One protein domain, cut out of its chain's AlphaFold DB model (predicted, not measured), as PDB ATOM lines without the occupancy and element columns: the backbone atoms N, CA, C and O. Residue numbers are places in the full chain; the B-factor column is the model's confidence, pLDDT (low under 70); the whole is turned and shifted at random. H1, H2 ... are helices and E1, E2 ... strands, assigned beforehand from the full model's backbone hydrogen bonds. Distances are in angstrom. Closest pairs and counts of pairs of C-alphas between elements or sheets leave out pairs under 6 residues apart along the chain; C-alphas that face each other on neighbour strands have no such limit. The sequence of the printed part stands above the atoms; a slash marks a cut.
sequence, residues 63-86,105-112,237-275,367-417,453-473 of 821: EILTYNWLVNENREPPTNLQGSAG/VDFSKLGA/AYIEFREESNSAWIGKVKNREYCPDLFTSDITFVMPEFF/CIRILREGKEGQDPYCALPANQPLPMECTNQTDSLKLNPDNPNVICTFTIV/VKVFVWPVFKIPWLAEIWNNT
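Overview. This is residues 63 to 86, 105 to 112, 237 to 275, 367 to 417 and 453 to 473 of the 821 residues of an uncharacterized protein of Candidatus Curtissbacteria bacterium RIFCSPHIGHO2_01_FULL_41_13 (UniProt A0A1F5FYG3). A strongly twisted sheet is built round one long strand, E7: E3 runs beside most of it on one side, with E4 beyond E3, while E1 and E2 share its other side, one near each end of E7. The short helix H1 sits near the end where E7 begins and H2 follows the end where E7 stops; a separate hairpin, E5 and E6, lies off the sheet among long loops. The 143 printed residues run E1, E2, E3, H1, E4, E5, E6, E7, H2, two named helices and seven named strands, and both sheets are antiparallel. The class is mixed, helices and strands, with 60 residues, under half, in named elements. The whole is compact, with a radius of gyration of the C-alphas of 16.0 A and spans of 48 by 36 by 27 A.

Along the chain. Find C-alpha 65 at (30.351, -25.555, -45.507), where E1, residues 65 to 69, begins. E2 is residues 82 to 86. After two cuts, E3, residues 237 to 245, runs 26.9 A, and H1, residues 247 to 254, follows. E4 is residues 267 to 270. Past the next cut come E5, residues 392 to 395, and E6, residues 411 to 417, 19.8 A long. E7, residues 453 to 464, runs 35.3 A from C-alpha 453 at (39.229, -53.857, -31.618). H2, residues 466 to 471, ends at C-alpha 471, (18.815, -24.421, -36.582).

Arrangement. Start at E7, which has three antiparallel neighbours. E3 stands at 159 degrees to it, with N 458 and O 242 2.7 A apart. On the other side, look for E1 beside residues 460 to 464, with N 66 and O 463 2.8 A apart, and E2 beside residues 453 to 456, with N 83 and O 455 2.9 A apart. E4 is an edge strand antiparallel to E3, with N 239 and O 267 2.9 A apart. H1 is on this sheet, over E3 at a height of 8.4 A and along it, at 8 degrees on the local plane; the closest C-alphas of H1 and E3 are those of Ile 250 and Glu 244, 5.8 A apart. H2 only grazes the sheet with residues 466 to 468. The hairpin E5 and E6, with N 395 and O 411 2.8 A apart, is apart from E1, E2, E3, E4 and E7. Every O i to N i+4 pair is within hydrogen-bond range in H1, and 1 of 2 in H2.

Size, cuts and confidence. The two farthest C-alphas, of Ala 248 and Ser 400, are 48.1 A apart. Expect four cuts, with C-alpha gaps of 27.8 A from 86 to 105, 15.5 A from 112 to 237, 26.9 A from 275 to 367 and 15.2 A from 417 to 453. The links E1 to E2, H1 to E4 and E5 to E6 are long. Mean pLDDT of the printed part is 71.9; 50 residues are under 70, among them 63 to 74, 367 to 380 and 463 to 473.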
ATOM      1  N   GLU A  63      34.595 -23.166 -48.270       42.28
ATOM      2  CA  GLU A  63      34.634 -22.058 -47.308       42.28
ATOM      3  C   GLU A  63      33.283 -21.719 -46.662       42.28
ATOM      4  O   GLU A  63      33.289 -21.081 -45.599       42.28
ATOM      5  N   ILE A  64      32.165 -22.111 -47.289       44.84
ATOM      6  CA  ILE A  64      30.808 -21.915 -46.768       44.84
ATOM      7  C   ILE A  64      30.197 -23.187 -46.172       44.84
ATOM      8  O   ILE A  64      29.050 -23.117 -45.756       44.84
ATOM      9  N   LEU A  65      30.897 -24.325 -46.101       52.91
ATOM     10  CA  LEU A  65      30.351 -25.555 -45.507       52.91
ATOM     11  C   LEU A  65      30.519 -25.591 -43.972       52.91
ATOM     12  O   LEU A  65      31.558 -25.205 -43.434       52.91
ATOM     13  N   THR A  66      29.503 -26.088 -43.261       53.94
ATOM     14  CA  THR A  66      29.530 -26.414 -41.825       53.94
ATOM     15  C   THR A  66      29.442 -27.912 -41.591       53.94
ATOM     16  O   THR A  66      28.768 -28.634 -42.321       53.94
ATOM     17  N   TYR A  67      30.121 -28.372 -40.540       62.44
ATOM     18  CA  TYR A  67      30.284 -29.782 -40.200       62.44
ATOM     19  C   TYR A  67      29.298 -30.168 -39.092       62.44
ATOM     20  O   TYR A  67      29.500 -29.842 -37.921       62.44
ATOM     21  N   ASN A  68      28.223 -30.853 -39.474       63.81
ATOM     22  CA  ASN A  68      27.091 -31.171 -38.610       63.81
ATOM     23  C   ASN A  68      27.138 -32.662 -38.240       63.81
ATOM     24  O   ASN A  68      26.820 -33.524 -39.059       63.81
ATOM     25  N   TRP A  69      27.582 -32.979 -37.022       66.00
ATOM     26  CA  TRP A  69      27.867 -34.357 -36.615       66.00
ATOM     27  C   TRP A  69      26.620 -35.039 -36.053       66.00
ATOM     28  O   TRP A  69      26.008 -34.556 -35.096       66.00
ATOM     29  N   LEU A  70      26.274 -36.207 -36.598       68.38
ATOM     30  CA  LEU A  70      25.249 -37.064 -36.006       68.38
ATOM     31  C   LEU A  70      25.856 -37.865 -34.852       68.38
ATOM     32  O   LEU A  70      26.484 -38.904 -35.056       68.38
ATOM     33  N   VAL A  71      25.646 -37.376 -33.633       65.12
ATOM     34  CA  VAL A  71      26.093 -38.014 -32.389       65.12
ATOM     35  C   VAL A  71      25.035 -37.944 -31.298       65.12
ATOM     36  O   VAL A  71      24.204 -37.038 -31.276       65.12
ATOM     37  N   ASN A  72      25.096 -38.887 -30.360       63.75
ATOM     38  CA  ASN A  72      24.328 -38.826 -29.120       63.75
ATOM     39  C   ASN A  72      24.954 -37.841 -28.104       63.75
ATOM     40  O   ASN A  72      26.048 -37.310 -28.303       63.75
ATOM     41  N   GLU A  73      24.285 -37.653 -26.963       65.25
ATOM     42  CA  GLU A  73      24.748 -36.804 -25.849       65.25
ATOM     43  C   GLU A  73      26.157 -37.173 -25.329       65.25
ATOM     44  O   GLU A  73      26.874 -36.326 -24.797       65.25
ATOM     45  N   ASN A  74      26.590 -38.425 -25.530       68.00
ATOM     46  CA  ASN A  74      27.905 -38.942 -25.146       68.00
ATOM     47  C   ASN A  74      28.975 -38.794 -26.250       68.00
ATOM     48  O   ASN A  74      30.071 -39.337 -26.089       68.00
ATOM     49  N   ARG A  75      28.679 -38.085 -27.354       70.56
ATOM     50  CA  ARG A  75      29.518 -37.929 -28.570       70.56
ATOM     51  C   ARG A  75      29.746 -39.213 -29.365       70.56
ATOM     52  O   ARG A  75      30.651 -39.287 -30.196       70.56
ATOM     53  N   GLU A  76      28.949 -40.241 -29.116       78.62
ATOM     54  CA  GLU A  76      29.044 -41.511 -29.827       78.62
ATOM     55  C   GLU A  76      28.183 -41.451 -31.095       78.62
ATOM     56  O   GLU A  76      27.111 -40.835 -31.069       78.62
ATOM     57  N   PRO A  77      28.610 -42.088 -32.195       78.19
ATOM     58  CA  PRO A  77      27.808 -42.152 -33.408       78.19
ATOM     59  C   PRO A  77      26.590 -43.077 -33.215       78.19
ATOM     60  O   PRO A  77      26.516 -43.798 -32.211       78.19
ATOM     61  N   PRO A  78      25.639 -43.108 -34.169       80.00
ATOM     62  CA  PRO A  78      24.537 -44.070 -34.177       80.00
ATOM     63  C   PRO A  78      25.009 -45.509 -33.919       80.00
ATOM     64  O   PRO A  78      26.059 -45.920 -34.403       80.00
ATOM     65  N   THR A  79      24.238 -46.303 -33.170       80.88
ATOM     66  CA  THR A  79      24.666 -47.636 -32.699       80.88
ATOM     67  C   THR A  79      25.006 -48.610 -33.835       80.88
ATOM     68  O   THR A  79      25.866 -49.466 -33.678       80.88
ATOM     69  N   ASN A  80      24.375 -48.460 -35.002       79.69
ATOM     70  CA  ASN A  80      24.674 -49.194 -36.241       79.69
ATOM     71  C   ASN A  80      26.040 -48.844 -36.872       79.69
ATOM     72  O   ASN A  80      26.488 -49.551 -37.771       79.69
ATOM     73  N   LEU A  81      26.696 -47.786 -36.392       85.62
ATOM     74  CA  LEU A  81      28.050 -47.349 -36.752       85.62
ATOM     75  C   LEU A  81      29.049 -47.512 -35.586       85.62
ATOM     76  O   LEU A  81      30.160 -46.984 -35.621       85.62
ATOM     77  N   GLN A  82      28.656 -48.252 -34.545       92.44
ATOM     78  CA  GLN A  82      29.529 -48.712 -33.469       92.44
ATOM     79  C   GLN A  82      29.730 -50.220 -33.619       92.44
ATOM     80  O   GLN A  82      28.771 -50.990 -33.598       92.44
ATOM     81  N   GLY A  83      30.975 -50.662 -33.769       90.62
ATOM     82  CA  GLY A  83      31.277 -52.052 -34.097       90.62
ATOM     83  C   GLY A  83      32.510 -52.588 -33.396       90.62
ATOM     84  O   GLY A  83      33.154 -51.933 -32.571       90.62
ATOM     85  N   SER A  84      32.846 -53.829 -33.721       91.69
ATOM     86  CA  SER A  84      34.113 -54.429 -33.326       91.69
ATOM     87  C   SER A  84      34.602 -55.366 -34.413       91.69
ATOM     88  O   SER A  84      33.873 -56.259 -34.841       91.69
ATOM     89  N   ALA A  85      35.845 -55.167 -34.829       92.94
ATOM     90  CA  ALA A  85      36.533 -56.025 -35.775       92.94
ATOM     91  C   ALA A  85      37.498 -56.954 -35.022       92.94
ATOM     92  O   ALA A  85      37.880 -56.692 -33.876       92.94
ATOM     93  N   GLY A  86      37.900 -58.058 -35.644       92.75
ATOM     94  CA  GLY A  86      38.773 -59.030 -34.998       92.75
ATOM     95  C   GLY A  86      39.560 -59.867 -35.988       92.75
ATOM     96  O   GLY A  86      39.157 -60.048 -37.135       92.75
ATOM     97  N   VAL A 105      19.803 -43.186 -44.703       78.44
ATOM     98  CA  VAL A 105      19.325 -41.806 -44.824       78.44
ATOM     99  C   VAL A 105      17.981 -41.806 -45.538       78.44
ATOM    100  O   VAL A 105      17.807 -42.462 -46.565       78.44
ATOM    101  N   ASP A 106      17.038 -41.049 -44.991       76.81
ATOM    102  CA  ASP A 106      15.757 -40.756 -45.618       76.81
ATOM    103  C   ASP A 106      15.784 -39.317 -46.143       76.81
ATOM    104  O   ASP A 106      15.677 -38.360 -45.371       76.81
ATOM    105  N   PHE A 107      15.942 -39.167 -47.459       76.50
ATOM    106  CA  PHE A 107      16.060 -37.861 -48.105       76.50
ATOM    107  C   PHE A 107      14.756 -37.051 -48.038       76.50
ATOM    108  O   PHE A 107      14.817 -35.823 -48.068       76.50
ATOM    109  N   SER A 108      13.598 -37.698 -47.826       66.81
ATOM    110  CA  SER A 108      12.325 -36.997 -47.587       66.81
ATOM    111  C   SER A 108      12.267 -36.306 -46.223       66.81
ATOM    112  O   SER A 108      11.542 -35.330 -46.051       66.81
ATOM    113  N   LYS A 109      13.060 -36.773 -45.248       67.62
ATOM    114  CA  LYS A 109      13.108 -36.210 -43.891       67.62
ATOM    115  C   LYS A 109      14.176 -35.138 -43.700       67.62
ATOM    116  O   LYS A 109      14.189 -34.506 -42.648       67.62
ATOM    117  N   LEU A 110      15.041 -34.879 -44.684       63.16
ATOM    118  CA  LEU A 110      16.076 -33.849 -44.543       63.16
ATOM    119  C   LEU A 110      15.494 -32.436 -44.388       63.16
ATOM    120  O   LEU A 110      16.135 -31.608 -43.747       63.16
ATOM    121  N   GLY A 111      14.273 -32.170 -44.870       55.47
ATOM    122  CA  GLY A 111      13.564 -30.910 -44.598       55.47
ATOM    123  C   GLY A 111      13.320 -30.682 -43.100       55.47
ATOM    124  O   GLY A 111      13.512 -29.583 -42.598       55.47
ATOM    125  N   ALA A 112      13.046 -31.741 -42.332       51.75
ATOM    126  CA  ALA A 112      12.894 -31.655 -40.877       51.75
ATOM    127  C   ALA A 112      14.220 -31.450 -40.108       51.75
ATOM    128  O   ALA A 112      14.208 -31.187 -38.907       51.75
ATOM    129  N   ALA A 237      25.069 -30.641 -51.089       70.94
ATOM    130  CA  ALA A 237      25.608 -30.908 -49.773       70.94
ATOM    131  C   ALA A 237      26.185 -32.323 -49.738       70.94
ATOM    132  O   ALA A 237      25.922 -33.151 -50.616       70.94
ATOM    133  N   TYR A 238      26.985 -32.592 -48.713       82.62
ATOM    134  CA  TYR A 238      27.796 -33.797 -48.645       82.62
ATOM    135  C   TYR A 238      27.613 -34.513 -47.310       82.62
ATOM    136  O   TYR A 238      27.451 -33.876 -46.269       82.62
ATOM    137  N   ILE A 239      27.653 -35.843 -47.329       81.06
ATOM    138  CA  ILE A 239      27.790 -36.660 -46.120       81.06
ATOM    139  C   ILE A 239      29.195 -37.252 -46.131       81.06
ATOM    140  O   ILE A 239      29.502 -38.120 -46.947       81.06
ATOM    141  N   GLU A 240      30.032 -36.747 -45.235       83.75
ATOM    142  CA  GLU A 240      31.385 -37.221 -44.961       83.75
ATOM    143  C   GLU A 240      31.321 -38.264 -43.833       83.75
ATOM    144  O   GLU A 240      30.474 -38.177 -42.937       83.75
ATOM    145  N   PHE A 241      32.223 -39.245 -43.844       84.12
ATOM    146  CA  PHE A 241      32.390 -40.188 -42.737       84.12
ATOM    147  C   PHE A 241      33.771 -40.033 -42.118       84.12
ATOM    148  O   PHE A 241      34.770 -39.839 -42.815       84.12
ATOM    149  N   ARG A 242      33.810 -40.136 -40.792       86.69
ATOM    150  CA  ARG A 242      35.027 -40.063 -39.989       86.69
ATOM    151  C   ARG A 242      35.104 -41.216 -39.023       86.69
ATOM    152  O   ARG A 242      34.072 -41.645 -38.519       86.69
ATOM    153  N   GLU A 243      36.291 -41.698 -38.715       89.12
ATOM    154  CA  GLU A 243      36.451 -42.904 -37.917       89.12
ATOM    155  C   GLU A 243      37.516 -42.815 -36.844       89.12
ATOM    156  O   GLU A 243      38.463 -42.035 -36.896       89.12
ATOM    157  N   GLU A 244      37.351 -43.696 -35.869       90.19
ATOM    158  CA  GLU A 244      38.411 -44.052 -34.953       90.19
ATOM    159  C   GLU A 244      38.268 -45.516 -34.540       90.19
ATOM    160  O   GLU A 244      37.168 -46.073 -34.438       90.19
ATOM    161  N   SER A 245      39.405 -46.146 -34.281       90.31
ATOM    162  CA  SER A 245      39.512 -47.509 -33.781       90.31
ATOM    163  C   SER A 245      40.304 -47.537 -32.476       90.31
ATOM    164  O   SER A 245      41.035 -46.602 -32.179       90.31
ATOM    165  N   ASN A 246      40.176 -48.615 -31.701       90.62
ATOM    166  CA  ASN A 246      40.761 -48.767 -30.362       90.62
ATOM    167  C   ASN A 246      40.094 -47.862 -29.301       90.62
ATOM    168  O   ASN A 246      39.952 -46.647 -29.444       90.62
ATOM    169  N   SER A 247      39.690 -48.456 -28.176       90.38
ATOM    170  CA  SER A 247      38.948 -47.776 -27.103       90.38
ATOM    171  C   SER A 247      39.721 -46.618 -26.473       90.38
ATOM    172  O   SER A 247      39.093 -45.719 -25.917       90.38
ATOM    173  N   ALA A 248      41.059 -46.618 -26.534       88.56
ATOM    174  CA  ALA A 248      41.863 -45.507 -26.034       88.56
ATOM    175  C   ALA A 248      41.712 -44.259 -26.917       88.56
ATOM    176  O   ALA A 248      41.534 -43.162 -26.391       88.56
ATOM    177  N   TRP A 249      41.729 -44.419 -28.243       86.38
ATOM    178  CA  TRP A 249      41.585 -43.308 -29.187       86.38
ATOM    179  C   TRP A 249      40.132 -42.852 -29.326       86.38
ATOM    180  O   TRP A 249      39.864 -41.658 -29.224       86.38
ATOM    181  N   ILE A 250      39.174 -43.785 -29.367       88.19
ATOM    182  CA  ILE A 250      37.741 -43.463 -29.234       88.19
ATOM    183  C   ILE A 250      37.484 -42.694 -27.921       88.19
ATOM    184  O   ILE A 250      36.695 -41.750 -27.889       88.19
ATOM    185  N   GLY A 251      38.185 -43.049 -26.836       86.25
ATOM    186  CA  GLY A 251      38.173 -42.305 -25.574       86.25
ATOM    187  C   GLY A 251      38.653 -40.859 -25.730       86.25
ATOM    188  O   GLY A 251      37.945 -39.945 -25.318       86.25
ATOM    189  N   LYS A 252      39.802 -40.637 -26.384       84.19
ATOM    190  CA  LYS A 252      40.332 -39.293 -26.686       84.19
ATOM    191  C   LYS A 252      39.363 -38.440 -27.501       84.19
ATOM    192  O   LYS A 252      39.156 -37.278 -27.163       84.19
ATOM    193  N   VAL A 253      38.744 -39.020 -28.532       80.06
ATOM    194  CA  VAL A 253      37.725 -38.349 -29.357       80.06
ATOM    195  C   VAL A 253      36.547 -37.892 -28.492       80.06
ATOM    196  O   VAL A 253      36.184 -36.715 -28.487       80.06
ATOM    197  N   LYS A 254      35.995 -38.791 -27.667       80.69
ATOM    198  CA  LYS A 254      34.910 -38.454 -26.729       80.69
ATOM    199  C   LYS A 254      35.331 -37.415 -25.677       80.69
ATOM    200  O   LYS A 254      34.496 -36.619 -25.252       80.69
ATOM    201  N   ASN A 255      36.608 -37.385 -25.300       77.81
ATOM    202  CA  ASN A 255      37.190 -36.444 -24.342       77.81
ATOM    203  C   ASN A 255      37.632 -35.094 -24.949       77.81
ATOM    204  O   ASN A 255      38.178 -34.279 -24.207       77.81
ATOM    205  N   ARG A 256      37.406 -34.833 -26.251       70.69
ATOM    206  CA  ARG A 256      37.866 -33.620 -26.977       70.69
ATOM    207  C   ARG A 256      39.390 -33.486 -27.124       70.69
ATOM    208  O   ARG A 256      39.898 -32.403 -27.395       70.69
ATOM    209  N   GLU A 257      40.140 -34.566 -26.933       72.06
ATOM    210  CA  GLU A 257      41.607 -34.551 -27.035       72.06
ATOM    211  C   GLU A 257      42.097 -34.643 -28.494       72.06
ATOM    212  O   GLU A 257      43.257 -34.346 -28.776       72.06
ATOM    213  N   TYR A 258      41.235 -35.099 -29.410       70.62
ATOM    214  CA  TYR A 258      41.558 -35.424 -30.800       70.62
ATOM    215  C   TYR A 258      40.283 -35.474 -31.668       70.62
ATOM    216  O   TYR A 258      39.186 -35.658 -31.138       70.62
ATOM    217  N   CYS A 259      40.430 -35.341 -32.989       71.88
ATOM    218  CA  CYS A 259      39.338 -35.372 -33.964       71.88
ATOM    219  C   CYS A 259      39.501 -36.581 -34.887       71.88
ATOM    220  O   CYS A 259      40.583 -36.711 -35.452       71.88
ATOM    221  N   PRO A 260      38.469 -37.428 -35.070       76.94
ATOM    222  CA  PRO A 260      38.592 -38.656 -35.848       76.94
ATOM    223  C   PRO A 260      38.965 -38.384 -37.313       76.94
ATOM    224  O   PRO A 260      38.610 -37.339 -37.884       76.94
ATOM    225  N   ASP A 261      39.690 -39.351 -37.880       81.00
ATOM    226  CA  ASP A 261      40.260 -39.318 -39.227       81.00
ATOM    227  C   ASP A 261      39.178 -39.337 -40.318       81.00
ATOM    228  O   ASP A 261      37.985 -39.372 -40.030       81.00
ATOM    229  N   LEU A 262      39.591 -39.224 -41.583       79.62
ATOM    230  CA  LEU A 262      38.699 -39.206 -42.744       79.62
ATOM    231  C   LEU A 262      38.609 -40.585 -43.407       79.62
ATOM    232  O   LEU A 262      39.565 -41.034 -44.041       79.62
ATOM    233  N   PHE A 263      37.407 -41.161 -43.400       68.94
ATOM    234  CA  PHE A 263      37.117 -42.513 -43.897       68.94
ATOM    235  C   PHE A 263      37.157 -42.630 -45.430       68.94
ATOM    236  O   PHE A 263      37.222 -43.724 -45.993       68.94
ATOM    237  N   THR A 264      37.153 -41.477 -46.107       66.94
ATOM    238  CA  THR A 264      37.086 -41.239 -47.559       66.94
ATOM    239  C   THR A 264      35.707 -41.376 -48.221       66.94
ATOM    240  O   THR A 264      34.871 -42.192 -47.845       66.94
ATOM    241  N   SER A 265      35.549 -40.586 -49.292       68.75
ATOM    242  CA  SER A 265      34.411 -40.499 -50.224       68.75
ATOM    243  C   SER A 265      33.093 -39.948 -49.663       68.75
ATOM    244  O   SER A 265      32.305 -40.657 -49.042       68.75
ATOM    245  N   ASP A 266      32.825 -38.688 -50.004       81.56
ATOM    246  CA  ASP A 266      31.612 -37.949 -49.649       81.56
ATOM    247  C   ASP A 266      30.390 -38.409 -50.478       81.56
ATOM    248  O   ASP A 266      30.466 -38.532 -51.702       81.56
ATOM    249  N   ILE A 267      29.235 -38.618 -49.835       83.75
ATOM    250  CA  ILE A 267      27.944 -38.818 -50.525       83.75
ATOM    251  C   ILE A 267      27.398 -37.445 -50.925       83.75
ATOM    252  O   ILE A 267      27.021 -36.672 -50.043       83.75
ATOM    253  N   THR A 268      27.290 -37.151 -52.221       87.94
ATOM    254  CA  THR A 268      26.701 -35.890 -52.706       87.94
ATOM    255  C   THR A 268      25.185 -36.008 -52.828       87.94
ATOM    256  O   THR A 268      24.666 -36.883 -53.532       87.94
ATOM    257  N   PHE A 269      24.462 -35.088 -52.195       82.56
ATOM    258  CA  PHE A 269      23.012 -34.956 -52.298       82.56
ATOM    259  C   PHE A 269      22.606 -33.502 -52.562       82.56
ATOM    260  O   PHE A 269      23.389 -32.576 -52.371       82.56
ATOM    261  N   VAL A 270      21.370 -33.303 -53.018       78.12
ATOM    262  CA  VAL A 270      20.786 -31.966 -53.178       78.12
ATOM    263  C   VAL A 270      19.997 -31.644 -51.916       78.12
ATOM    264  O   VAL A 270      19.140 -32.433 -51.511       78.12
ATOM    265  N   MET A 271      20.289 -30.505 -51.293       68.31
ATOM    266  CA  MET A 271      19.534 -30.012 -50.142       68.31
ATOM    267  C   MET A 271      18.044 -29.845 -50.506       68.31
ATOM    268  O   MET A 271      17.742 -29.439 -51.632       68.31
ATOM    269  N   PRO A 272      17.103 -30.112 -49.578       59.44
ATOM    270  CA  PRO A 272      15.715 -29.643 -49.695       59.44
ATOM    271  C   PRO A 272      15.657 -28.128 -49.944       59.44
ATOM    272  O   PRO A 272      16.650 -27.454 -49.675       59.44
ATOM    273  N   GLU A 273      14.520 -27.597 -50.422       54.69
ATOM    274  CA  GLU A 273      14.316 -26.159 -50.702       54.69
ATOM    275  C   GLU A 273      14.826 -25.301 -49.533       54.69
ATOM    276  O   GLU A 273      14.159 -25.163 -48.515       54.69
ATOM    277  N   PHE A 274      16.044 -24.771 -49.659       48.91
ATOM    278  CA  PHE A 274      16.851 -24.420 -48.490       48.91
ATOM    279  C   PHE A 274      16.585 -22.991 -48.005       48.91
ATOM    280  O   PHE A 274      16.560 -22.703 -46.810       48.91
ATOM    281  N   PHE A 275      16.363 -22.084 -48.953       42.66
ATOM    282  CA  PHE A 275      16.004 -20.701 -48.704       42.66
ATOM    283  C   PHE A 275      15.297 -20.130 -49.935       42.66
ATOM    284  O   PHE A 275      15.558 -20.552 -51.062       42.66
ATOM    285  N   CYS A 367      35.790 -30.624 -31.612       56.31
ATOM    286  CA  CYS A 367      35.449 -30.743 -33.031       56.31
ATOM    287  C   CYS A 367      34.153 -31.519 -33.304       56.31
ATOM    288  O   CYS A 367      33.658 -31.451 -34.427       56.31
ATOM    289  N   ILE A 368      33.575 -32.204 -32.308       53.56
ATOM    290  CA  ILE A 368      32.318 -32.949 -32.463       53.56
ATOM    291  C   ILE A 368      31.163 -32.110 -31.915       53.56
ATOM    292  O   ILE A 368      30.899 -32.074 -30.711       53.56
ATOM    293  N   ARG A 369      30.446 -31.443 -32.823       52.47
ATOM    294  CA  ARG A 369      29.259 -30.641 -32.502       52.47
ATOM    295  C   ARG A 369      28.008 -31.511 -32.478       52.47
ATOM    296  O   ARG A 369      27.613 -32.036 -33.513       52.47
ATOM    297  N   ILE A 370      27.366 -31.626 -31.317       48.28
ATOM    298  CA  ILE A 370      26.105 -32.363 -31.172       48.28
ATOM    299  C   ILE A 370      24.987 -31.586 -31.883       48.28
ATOM    300  O   ILE A 370      24.593 -30.507 -31.430       48.28
ATOM    301  N   LEU A 371      24.463 -32.142 -32.978       42.41
ATOM    302  CA  LEU A 371      23.231 -31.668 -33.609       42.41
ATOM    303  C   LEU A 371      22.064 -31.723 -32.609       42.41
ATOM    304  O   LEU A 371      21.820 -32.750 -31.977       42.41
ATOM    305  N   ARG A 372      21.321 -30.617 -32.480       40.03
ATOM    306  CA  ARG A 372      20.052 -30.587 -31.735       40.03
ATOM    307  C   ARG A 372      18.930 -31.176 -32.596       40.03
ATOM    308  O   ARG A 372      19.006 -31.134 -33.820       40.03
ATOM    309  N   GLU A 373      17.893 -31.709 -31.954       37.09
ATOM    310  CA  GLU A 373      16.714 -32.243 -32.646       37.09
ATOM    311  C   GLU A 373      16.030 -31.148 -33.485       37.09
ATOM    312  O   GLU A 373      15.656 -30.096 -32.960       37.09
ATOM    313  N   GLY A 374      15.876 -31.404 -34.788       36.72
ATOM    314  CA  GLY A 374      15.086 -30.572 -35.698       36.72
ATOM    315  C   GLY A 374      13.580 -30.798 -35.528       36.72
ATOM    316  O   GLY A 374      13.150 -31.788 -34.931       36.72
ATOM    317  N   LYS A 375      12.764 -29.873 -36.047       34.41
ATOM    318  CA  LYS A 375      11.294 -29.984 -36.043       34.41
ATOM    319  C   LYS A 375      10.773 -30.513 -37.373       34.41
ATOM    320  O   LYS A 375      11.371 -30.273 -38.412       34.41
ATOM    321  N   GLU A 376       9.624 -31.190 -37.339       34.22
ATOM    322  CA  GLU A 376       8.960 -31.723 -38.534       34.22
ATOM    323  C   GLU A 376       8.701 -30.620 -39.579       34.22
ATOM    324  O   GLU A 376       7.840 -29.759 -39.399       34.22
ATOM    325  N   GLY A 377       9.459 -30.672 -40.677       41.56
ATOM    326  CA  GLY A 377       9.312 -29.843 -41.870       41.56
ATOM    327  C   GLY A 377       9.005 -30.720 -43.084       41.56
ATOM    328  O   GLY A 377       9.539 -31.825 -43.210       41.56
ATOM    329  N   GLN A 378       8.124 -30.238 -43.958       50.91
ATOM    330  CA  GLN A 378       7.698 -30.914 -45.185       50.91
ATOM    331  C   GLN A 378       7.960 -30.000 -46.388       50.91
ATOM    332  O   GLN A 378       7.045 -29.453 -47.002       50.91
ATOM    333  N   ASP A 379       9.245 -29.818 -46.684       59.53
ATOM    334  CA  ASP A 379       9.729 -28.983 -47.783       59.53
ATOM    335  C   ASP A 379       9.939 -29.797 -49.069       59.53
ATOM    336  O   ASP A 379      10.223 -31.000 -49.001       59.53
ATOM    337  N   PRO A 380       9.836 -29.171 -50.256       67.69
ATOM    338  CA  PRO A 380      10.163 -29.828 -51.513       67.69
ATOM    339  C   PRO A 380      11.607 -30.338 -51.541       67.69
ATOM    340  O   PRO A 380      12.551 -29.608 -51.227       67.69
ATOM    341  N   TYR A 381      11.789 -31.597 -51.943       73.19
ATOM    342  CA  TYR A 381      13.085 -32.275 -51.912       73.19
ATOM    343  C   TYR A 381      13.371 -33.062 -53.191       73.19
ATOM    344  O   TYR A 381      12.481 -33.420 -53.969       73.19
ATOM    345  N   CYS A 382      14.651 -33.371 -53.378       80.19
ATOM    346  CA  CYS A 382      15.151 -34.214 -54.450       80.19
ATOM    347  C   CYS A 382      15.549 -35.589 -53.903       80.19
ATOM    348  O   CYS A 382      16.301 -35.691 -52.938       80.19
ATOM    349  N   ALA A 383      15.098 -36.659 -54.557       85.62
ATOM    350  CA  ALA A 383      15.675 -37.988 -54.381       85.62
ATOM    351  C   ALA A 383      17.147 -38.003 -54.836       85.62
ATOM    352  O   ALA A 383      17.509 -37.311 -55.796       85.62
ATOM    353  N   LEU A 384      17.964 -38.821 -54.171       86.38
ATOM    354  CA  LEU A 384      19.420 -38.874 -54.303       86.38
ATOM    355  C   LEU A 384      19.877 -39.213 -55.741       86.38
ATOM    356  O   LEU A 384      19.305 -40.114 -56.371       86.38
ATOM    357  N   PRO A 385      20.926 -38.564 -56.285       82.88
ATOM    358  CA  PRO A 385      21.508 -38.952 -57.568       82.88
ATOM    359  C   PRO A 385      21.975 -40.414 -57.569       82.88
ATOM    360  O   PRO A 385      22.558 -40.890 -56.598       82.88
ATOM    361  N   ALA A 386      21.738 -41.134 -58.670       76.50
ATOM    362  CA  ALA A 386      22.033 -42.570 -58.770       76.50
ATOM    363  C   ALA A 386      23.534 -42.919 -58.789       76.50
ATOM    364  O   ALA A 386      23.894 -44.063 -58.522       76.50
ATOM    365  N   ASN A 387      24.400 -41.951 -59.096       81.19
ATOM    366  CA  ASN A 387      25.848 -42.119 -59.046       81.19
ATOM    367  C   ASN A 387      26.346 -41.677 -57.666       81.19
ATOM    368  O   ASN A 387      26.384 -40.482 -57.394       81.19
ATOM    369  N   GLN A 388      26.732 -42.633 -56.824       86.44
ATOM    370  CA  GLN A 388      27.341 -42.393 -55.513       86.44
ATOM    371  C   GLN A 388      28.647 -43.187 -55.393       86.44
ATOM    372  O   GLN A 388      28.766 -44.240 -56.027       86.44
ATOM    373  N   PRO A 389      29.637 -42.713 -54.613       83.50
ATOM    374  CA  PRO A 389      30.922 -43.400 -54.493       83.50
ATOM    375  C   PRO A 389      30.870 -44.632 -53.577       83.50
ATOM    376  O   PRO A 389      31.716 -45.516 -53.702       83.50
ATOM    377  N   LEU A 390      29.881 -44.710 -52.680       83.00
ATOM    378  CA  LEU A 390      29.670 -45.842 -51.778       83.00
ATOM    379  C   LEU A 390      28.598 -46.806 -52.321       83.00
ATOM    380  O   LEU A 390      27.619 -46.349 -52.920       83.00
ATOM    381  N   PRO A 391      28.724 -48.128 -52.084       86.31
ATOM    382  CA  PRO A 391      27.656 -49.082 -52.368       86.31
ATOM    383  C   PRO A 391      26.374 -48.699 -51.621       86.31
ATOM    384  O   PRO A 391      26.413 -48.448 -50.415       86.31
ATOM    385  N   MET A 392      25.241 -48.678 -52.324       88.25
ATOM    386  CA  MET A 392      23.950 -48.312 -51.744       88.25
ATOM    387  C   MET A 392      22.800 -49.184 -52.248       88.25
ATOM    388  O   MET A 392      22.762 -49.576 -53.416       88.25
ATOM    389  N   GLU A 393      21.824 -49.417 -51.374       91.69
ATOM    390  CA  GLU A 393      20.505 -49.947 -51.720       91.69
ATOM    391  C   GLU A 393      19.443 -48.900 -51.373       91.69
ATOM    392  O   GLU A 393      19.391 -48.430 -50.234       91.69
ATOM    393  N   CYS A 394      18.591 -48.535 -52.334       90.12
ATOM    394  CA  CYS A 394      17.564 -47.512 -52.139       90.12
ATOM    395  C   CYS A 394      16.144 -48.027 -52.399       90.12
ATOM    396  O   CYS A 394      15.916 -48.875 -53.265       90.12
ATOM    397  N   THR A 395      15.172 -47.455 -51.689       89.81
ATOM    398  CA  THR A 395      13.738 -47.664 -51.900       89.81
ATOM    399  C   THR A 395      13.021 -46.346 -52.193       89.81
ATOM    400  O   THR A 395      13.382 -45.273 -51.701       89.81
ATOM    401  N   ASN A 396      11.987 -46.443 -53.033       85.75
ATOM    402  CA  ASN A 396      11.195 -45.299 -53.466       85.75
ATOM    403  C   ASN A 396      10.093 -44.965 -52.455       85.75
ATOM    404  O   ASN A 396       9.452 -45.861 -51.906       85.75
ATOM    405  N   GLN A 397       9.811 -43.675 -52.319       80.06
ATOM    406  CA  GLN A 397       8.655 -43.135 -51.620       80.06
ATOM    407  C   GLN A 397       7.894 -42.229 -52.594       80.06
ATOM    408  O   GLN A 397       8.490 -41.394 -53.278       80.06
ATOM    409  N   THR A 398       6.578 -42.421 -52.685       74.94
ATOM    410  CA  THR A 398       5.701 -41.556 -53.483       74.94
ATOM    411  C   THR A 398       5.145 -40.473 -52.575       74.94
ATOM    412  O   THR A 398       4.446 -40.776 -51.611       74.94
ATOM    413  N   ASP A 399       5.456 -39.224 -52.896       71.88
ATOM    414  CA  ASP A 399       5.182 -38.049 -52.077       71.88
ATOM    415  C   ASP A 399       4.946 -36.847 -53.001       71.88
ATOM    416  O   ASP A 399       5.613 -36.712 -54.028       71.88
ATOM    417  N   SER A 400       3.998 -35.980 -52.647       72.25
ATOM    418  CA  SER A 400       3.708 -34.725 -53.350       72.25
ATOM    419  C   SER A 400       4.848 -33.703 -53.303       72.25
ATOM    420  O   SER A 400       4.872 -32.801 -54.134       72.25
ATOM    421  N   LEU A 401       5.775 -33.829 -52.350       70.06
ATOM    422  CA  LEU A 401       6.899 -32.903 -52.146       70.06
ATOM    423  C   LEU A 401       8.160 -33.301 -52.935       70.06
ATOM    424  O   LEU A 401       9.150 -32.572 -52.961       70.06
ATOM    425  N   LYS A 402       8.137 -34.461 -53.594       79.62
ATOM    426  CA  LYS A 402       9.273 -35.000 -54.338       79.62
ATOM    427  C   LYS A 402       9.365 -34.367 -55.730       79.62
ATOM    428  O   LYS A 402       8.589 -34.701 -56.625       79.62
ATOM    429  N   LEU A 403      10.358 -33.506 -55.934       76.25
ATOM    430  CA  LEU A 403      10.540 -32.720 -57.163       76.25
ATOM    431  C   LEU A 403      10.955 -33.555 -58.389       76.25
ATOM    432  O   LEU A 403      10.693 -33.164 -59.524       76.25
ATOM    433  N   ASN A 404      11.586 -34.713 -58.181       80.88
ATOM    434  CA  ASN A 404      11.996 -35.651 -59.231       80.88
ATOM    435  C   ASN A 404      11.224 -36.987 -59.113       80.88
ATOM    436  O   ASN A 404      11.807 -37.998 -58.712       80.88
ATOM    437  N   PRO A 405       9.915 -37.027 -59.450       79.88
ATOM    438  CA  PRO A 405       9.021 -38.141 -59.113       79.88
ATOM    439  C   PRO A 405       9.517 -39.513 -59.596       79.88
ATOM    440  O   PRO A 405       9.375 -40.499 -58.866       79.88
ATOM    441  N   ASP A 406      10.169 -39.565 -60.760       83.81
ATOM    442  CA  ASP A 406      10.671 -40.795 -61.384       83.81
ATOM    443  C   ASP A 406      11.940 -41.379 -60.729       83.81
ATOM    444  O   ASP A 406      12.237 -42.556 -60.933       83.81
ATOM    445  N   ASN A 407      12.702 -40.607 -59.941       85.69
ATOM    446  CA  ASN A 407      13.935 -41.094 -59.307       85.69
ATOM    447  C   ASN A 407      13.609 -41.922 -58.044       85.69
ATOM    448  O   ASN A 407      13.102 -41.354 -57.077       85.69
ATOM    449  N   PRO A 408      13.896 -43.235 -57.984       87.75
ATOM    450  CA  PRO A 408      13.487 -44.083 -56.864       87.75
ATOM    451  C   PRO A 408      14.330 -43.922 -55.588       87.75
ATOM    452  O   PRO A 408      14.014 -44.563 -54.591       87.75
ATOM    453  N   ASN A 409      15.389 -43.112 -55.582       88.75
ATOM    454  CA  ASN A 409      16.370 -43.094 -54.493       88.75
ATOM    455  C   ASN A 409      15.968 -42.159 -53.332       88.75
ATOM    456  O   ASN A 409      16.611 -41.133 -53.110       88.75
ATOM    457  N   VAL A 410      14.878 -42.467 -52.617       83.75
ATOM    458  CA  VAL A 410      14.379 -41.607 -51.520       83.75
ATOM    459  C   VAL A 410      14.892 -42.045 -50.150       83.75
ATOM    460  O   VAL A 410      15.369 -41.211 -49.387       83.75
ATOM    461  N   ILE A 411      14.831 -43.339 -49.839       83.25
ATOM    462  CA  ILE A 411      15.428 -43.900 -48.621       83.25
ATOM    463  C   ILE A 411      16.581 -44.786 -49.067       83.25
ATOM    464  O   ILE A 411      16.344 -45.786 -49.738       83.25
ATOM    465  N   CYS A 412      17.815 -44.429 -48.722       83.19
ATOM    466  CA  CYS A 412      19.015 -45.149 -49.148       83.19
ATOM    467  C   CYS A 412      19.813 -45.651 -47.946       83.19
ATOM    468  O   CYS A 412      20.044 -44.916 -46.987       83.19
ATOM    469  N   THR A 413      20.256 -46.902 -48.024       87.25
ATOM    470  CA  THR A 413      21.179 -47.525 -47.074       87.25
ATOM    471  C   THR A 413      22.538 -47.673 -47.747       87.25
ATOM    472  O   THR A 413      22.646 -48.370 -48.752       87.25
ATOM    473  N   PHE A 414      23.560 -47.024 -47.197       87.94
ATOM    474  CA  PHE A 414      24.944 -47.077 -47.662       87.94
ATOM    475  C   PHE A 414      25.732 -48.122 -46.871       87.94
ATOM    476  O   PHE A 414      25.621 -48.170 -45.643       87.94
ATOM    477  N   THR A 415      26.553 -48.916 -47.560       90.00
ATOM    478  CA  THR A 415      27.488 -49.859 -46.932       90.00
ATOM    479  C   THR A 415      28.878 -49.238 -46.854       90.00
ATOM    480  O   THR A 415      29.464 -48.834 -47.856       90.00
ATOM    481  N   ILE A 416      29.401 -49.184 -45.636       89.00
ATOM    482  CA  ILE A 416      30.622 -48.489 -45.232       89.00
ATOM    483  C   ILE A 416      31.626 -49.567 -44.813       89.00
ATOM    484  O   ILE A 416      31.430 -50.239 -43.800       89.00
ATOM    485  N   VAL A 417      32.677 -49.783 -45.609       90.12
ATOM    486  CA  VAL A 417      33.656 -50.864 -45.389       90.12
ATOM    487  C   VAL A 417      34.914 -50.292 -44.743       90.12
ATOM    488  O   VAL A 417      35.715 -49.649 -45.411       90.12
ATOM    489  N   VAL A 453      39.123 -55.318 -31.656       94.94
ATOM    490  CA  VAL A 453      39.229 -53.857 -31.618       94.94
ATOM    491  C   VAL A 453      37.851 -53.246 -31.846       94.94
ATOM    492  O   VAL A 453      37.103 -53.717 -32.701       94.94
ATOM    493  N   LYS A 454      37.500 -52.206 -31.093       94.12
ATOM    494  CA  LYS A 454      36.312 -51.389 -31.353       94.12
ATOM    495  C   LYS A 454      36.580 -50.412 -32.482       94.12
ATOM    496  O   LYS A 454      37.675 -49.862 -32.567       94.12
ATOM    497  N   VAL A 455      35.566 -50.169 -33.299       93.12
ATOM    498  CA  VAL A 455      35.612 -49.221 -34.416       93.12
ATOM    499  C   VAL A 455      34.327 -48.403 -34.385       93.12
ATOM    500  O   VAL A 455      33.239 -48.981 -34.323       93.12
ATOM    501  N   PHE A 456      34.455 -47.080 -34.365       91.69
ATOM    502  CA  PHE A 456      33.354 -46.117 -34.376       91.69
ATOM    503  C   PHE A 456      33.445 -45.291 -35.664       91.69
ATOM    504  O   PHE A 456      34.528 -44.815 -36.003       91.69
ATOM    505  N   VAL A 457      32.317 -45.106 -36.357       88.62
ATOM    506  CA  VAL A 457      32.221 -44.261 -37.558       88.62
ATOM    507  C   VAL A 457      31.173 -43.168 -37.346       88.62
ATOM    508  O   VAL A 457      30.000 -43.442 -37.113       88.62
ATOM    509  N   TRP A 458      31.596 -41.914 -37.435       82.38
ATOM    510  CA  TRP A 458      30.793 -40.706 -37.307       82.38
ATOM    511  C   TRP A 458      30.358 -40.187 -38.687       82.38
ATOM    512  O   TRP A 458      31.223 -39.826 -39.485       82.38
ATOM    513  N   PRO A 459      29.045 -40.098 -38.981       78.00
ATOM    514  CA  PRO A 459      28.550 -39.361 -40.136       78.00
ATOM    515  C   PRO A 459      28.524 -37.859 -39.846       78.00
ATOM    516  O   PRO A 459      28.028 -37.419 -38.799       78.00
ATOM    517  N   VAL A 460      29.005 -37.073 -40.804       73.69
ATOM    518  CA  VAL A 460      29.085 -35.615 -40.731       73.69
ATOM    519  C   VAL A 460      28.435 -35.010 -41.970       73.69
ATOM    520  O   VAL A 460      28.898 -35.190 -43.093       73.69
ATOM    521  N   PHE A 461      27.353 -34.265 -41.766       70.19
ATOM    522  CA  PHE A 461      26.689 -33.519 -42.827       70.19
ATOM    523  C   PHE A 461      27.436 -32.200 -43.063       70.19
ATOM    524  O   PHE A 461      27.416 -31.303 -42.215       70.19
ATOM    525  N   LYS A 462      28.092 -32.094 -44.220       71.31
ATOM    526  CA  LYS A 462      28.707 -30.875 -44.754       71.31
ATOM    527  C   LYS A 462      27.663 -30.128 -45.582       71.31
ATOM    528  O   LYS A 462      27.440 -30.450 -46.750       71.31
ATOM    529  N   ILE A 463      27.009 -29.148 -44.966       60.72
ATOM    530  CA  ILE A 463      25.943 -28.329 -45.575       60.72
ATOM    531  C   ILE A 463      26.356 -26.849 -45.573       60.72
ATOM    532  O   ILE A 463      27.192 -26.470 -44.755       60.72
ATOM    533  N   PRO A 464      25.793 -25.976 -46.422       53.22
ATOM    534  CA  PRO A 464      26.077 -24.541 -46.354       53.22
ATOM    535  C   PRO A 464      25.746 -23.900 -44.984       53.22
ATOM    536  O   PRO A 464      24.650 -24.073 -44.452       53.22
ATOM    537  N   TRP A 465      26.668 -23.086 -44.446       44.81
ATOM    538  CA  TRP A 465      26.646 -22.416 -43.125       44.81
ATOM    539  C   TRP A 465      25.338 -21.692 -42.824       44.81
ATOM    540  O   TRP A 465      24.912 -21.620 -41.672       44.81
ATOM    541  N   LEU A 466      24.695 -21.162 -43.865       39.47
ATOM    542  CA  LEU A 466      23.395 -20.498 -43.802       39.47
ATOM    543  C   LEU A 466      22.356 -21.321 -42.999       39.47
ATOM    544  O   LEU A 466      21.459 -20.734 -42.397       39.47
ATOM    545  N   ALA A 467      22.507 -22.653 -42.937       34.91
ATOM    546  CA  ALA A 467      21.664 -23.574 -42.176       34.91
ATOM    547  C   ALA A 467      21.835 -23.473 -40.643       34.91
ATOM    548  O   ALA A 467      20.849 -23.542 -39.907       34.91
ATOM    549  N   GLU A 468      23.062 -23.280 -40.131       29.44
ATOM    550  CA  GLU A 468      23.327 -23.240 -38.676       29.44
ATOM    551  C   GLU A 468      22.677 -22.015 -38.001       29.44
ATOM    552  O   GLU A 468      22.345 -22.069 -36.814       29.44
ATOM    553  N   ILE A 469      22.450 -20.920 -38.740       30.55
ATOM    554  CA  ILE A 469      21.836 -19.694 -38.201       30.55
ATOM    555  C   ILE A 469      20.377 -19.945 -37.780       30.55
ATOM    556  O   ILE A 469      19.964 -19.479 -36.719       30.55
ATOM    557  N   TRP A 470      19.619 -20.728 -38.557       30.78
ATOM    558  CA  TRP A 470      18.203 -21.015 -38.287       30.78
ATOM    559  C   TRP A 470      17.974 -22.289 -37.462       30.78
ATOM    560  O   TRP A 470      17.028 -22.339 -36.677       30.78
ATOM    561  N   ASN A 471      18.879 -23.275 -37.504       29.67
ATOM    562  CA  ASN A 471      18.815 -24.421 -36.582       29.67
ATOM    563  C   ASN A 471      19.066 -24.038 -35.105       29.67
ATOM    564  O   ASN A 471      18.758 -24.815 -34.200       29.67
ATOM    565  N   ASN A 472      19.552 -22.821 -34.828       27.92
ATOM    566  CA  ASN A 472      19.592 -22.250 -33.476       27.92
ATOM    567  C   ASN A 472      18.305 -21.487 -33.075       27.92
ATOM    568  O   ASN A 472      18.103 -21.206 -31.890       27.92
ATOM    569  N   THR A 473      17.388 -21.216 -34.012       29.75
ATOM    570  CA  THR A 473      16.058 -20.646 -33.739       29.75
ATOM    571  C   THR A 473      14.989 -21.741 -33.661       29.75
ATOM    572  O   THR A 473      14.177 -21.921 -34.566       29.75
TER     573      THR A 473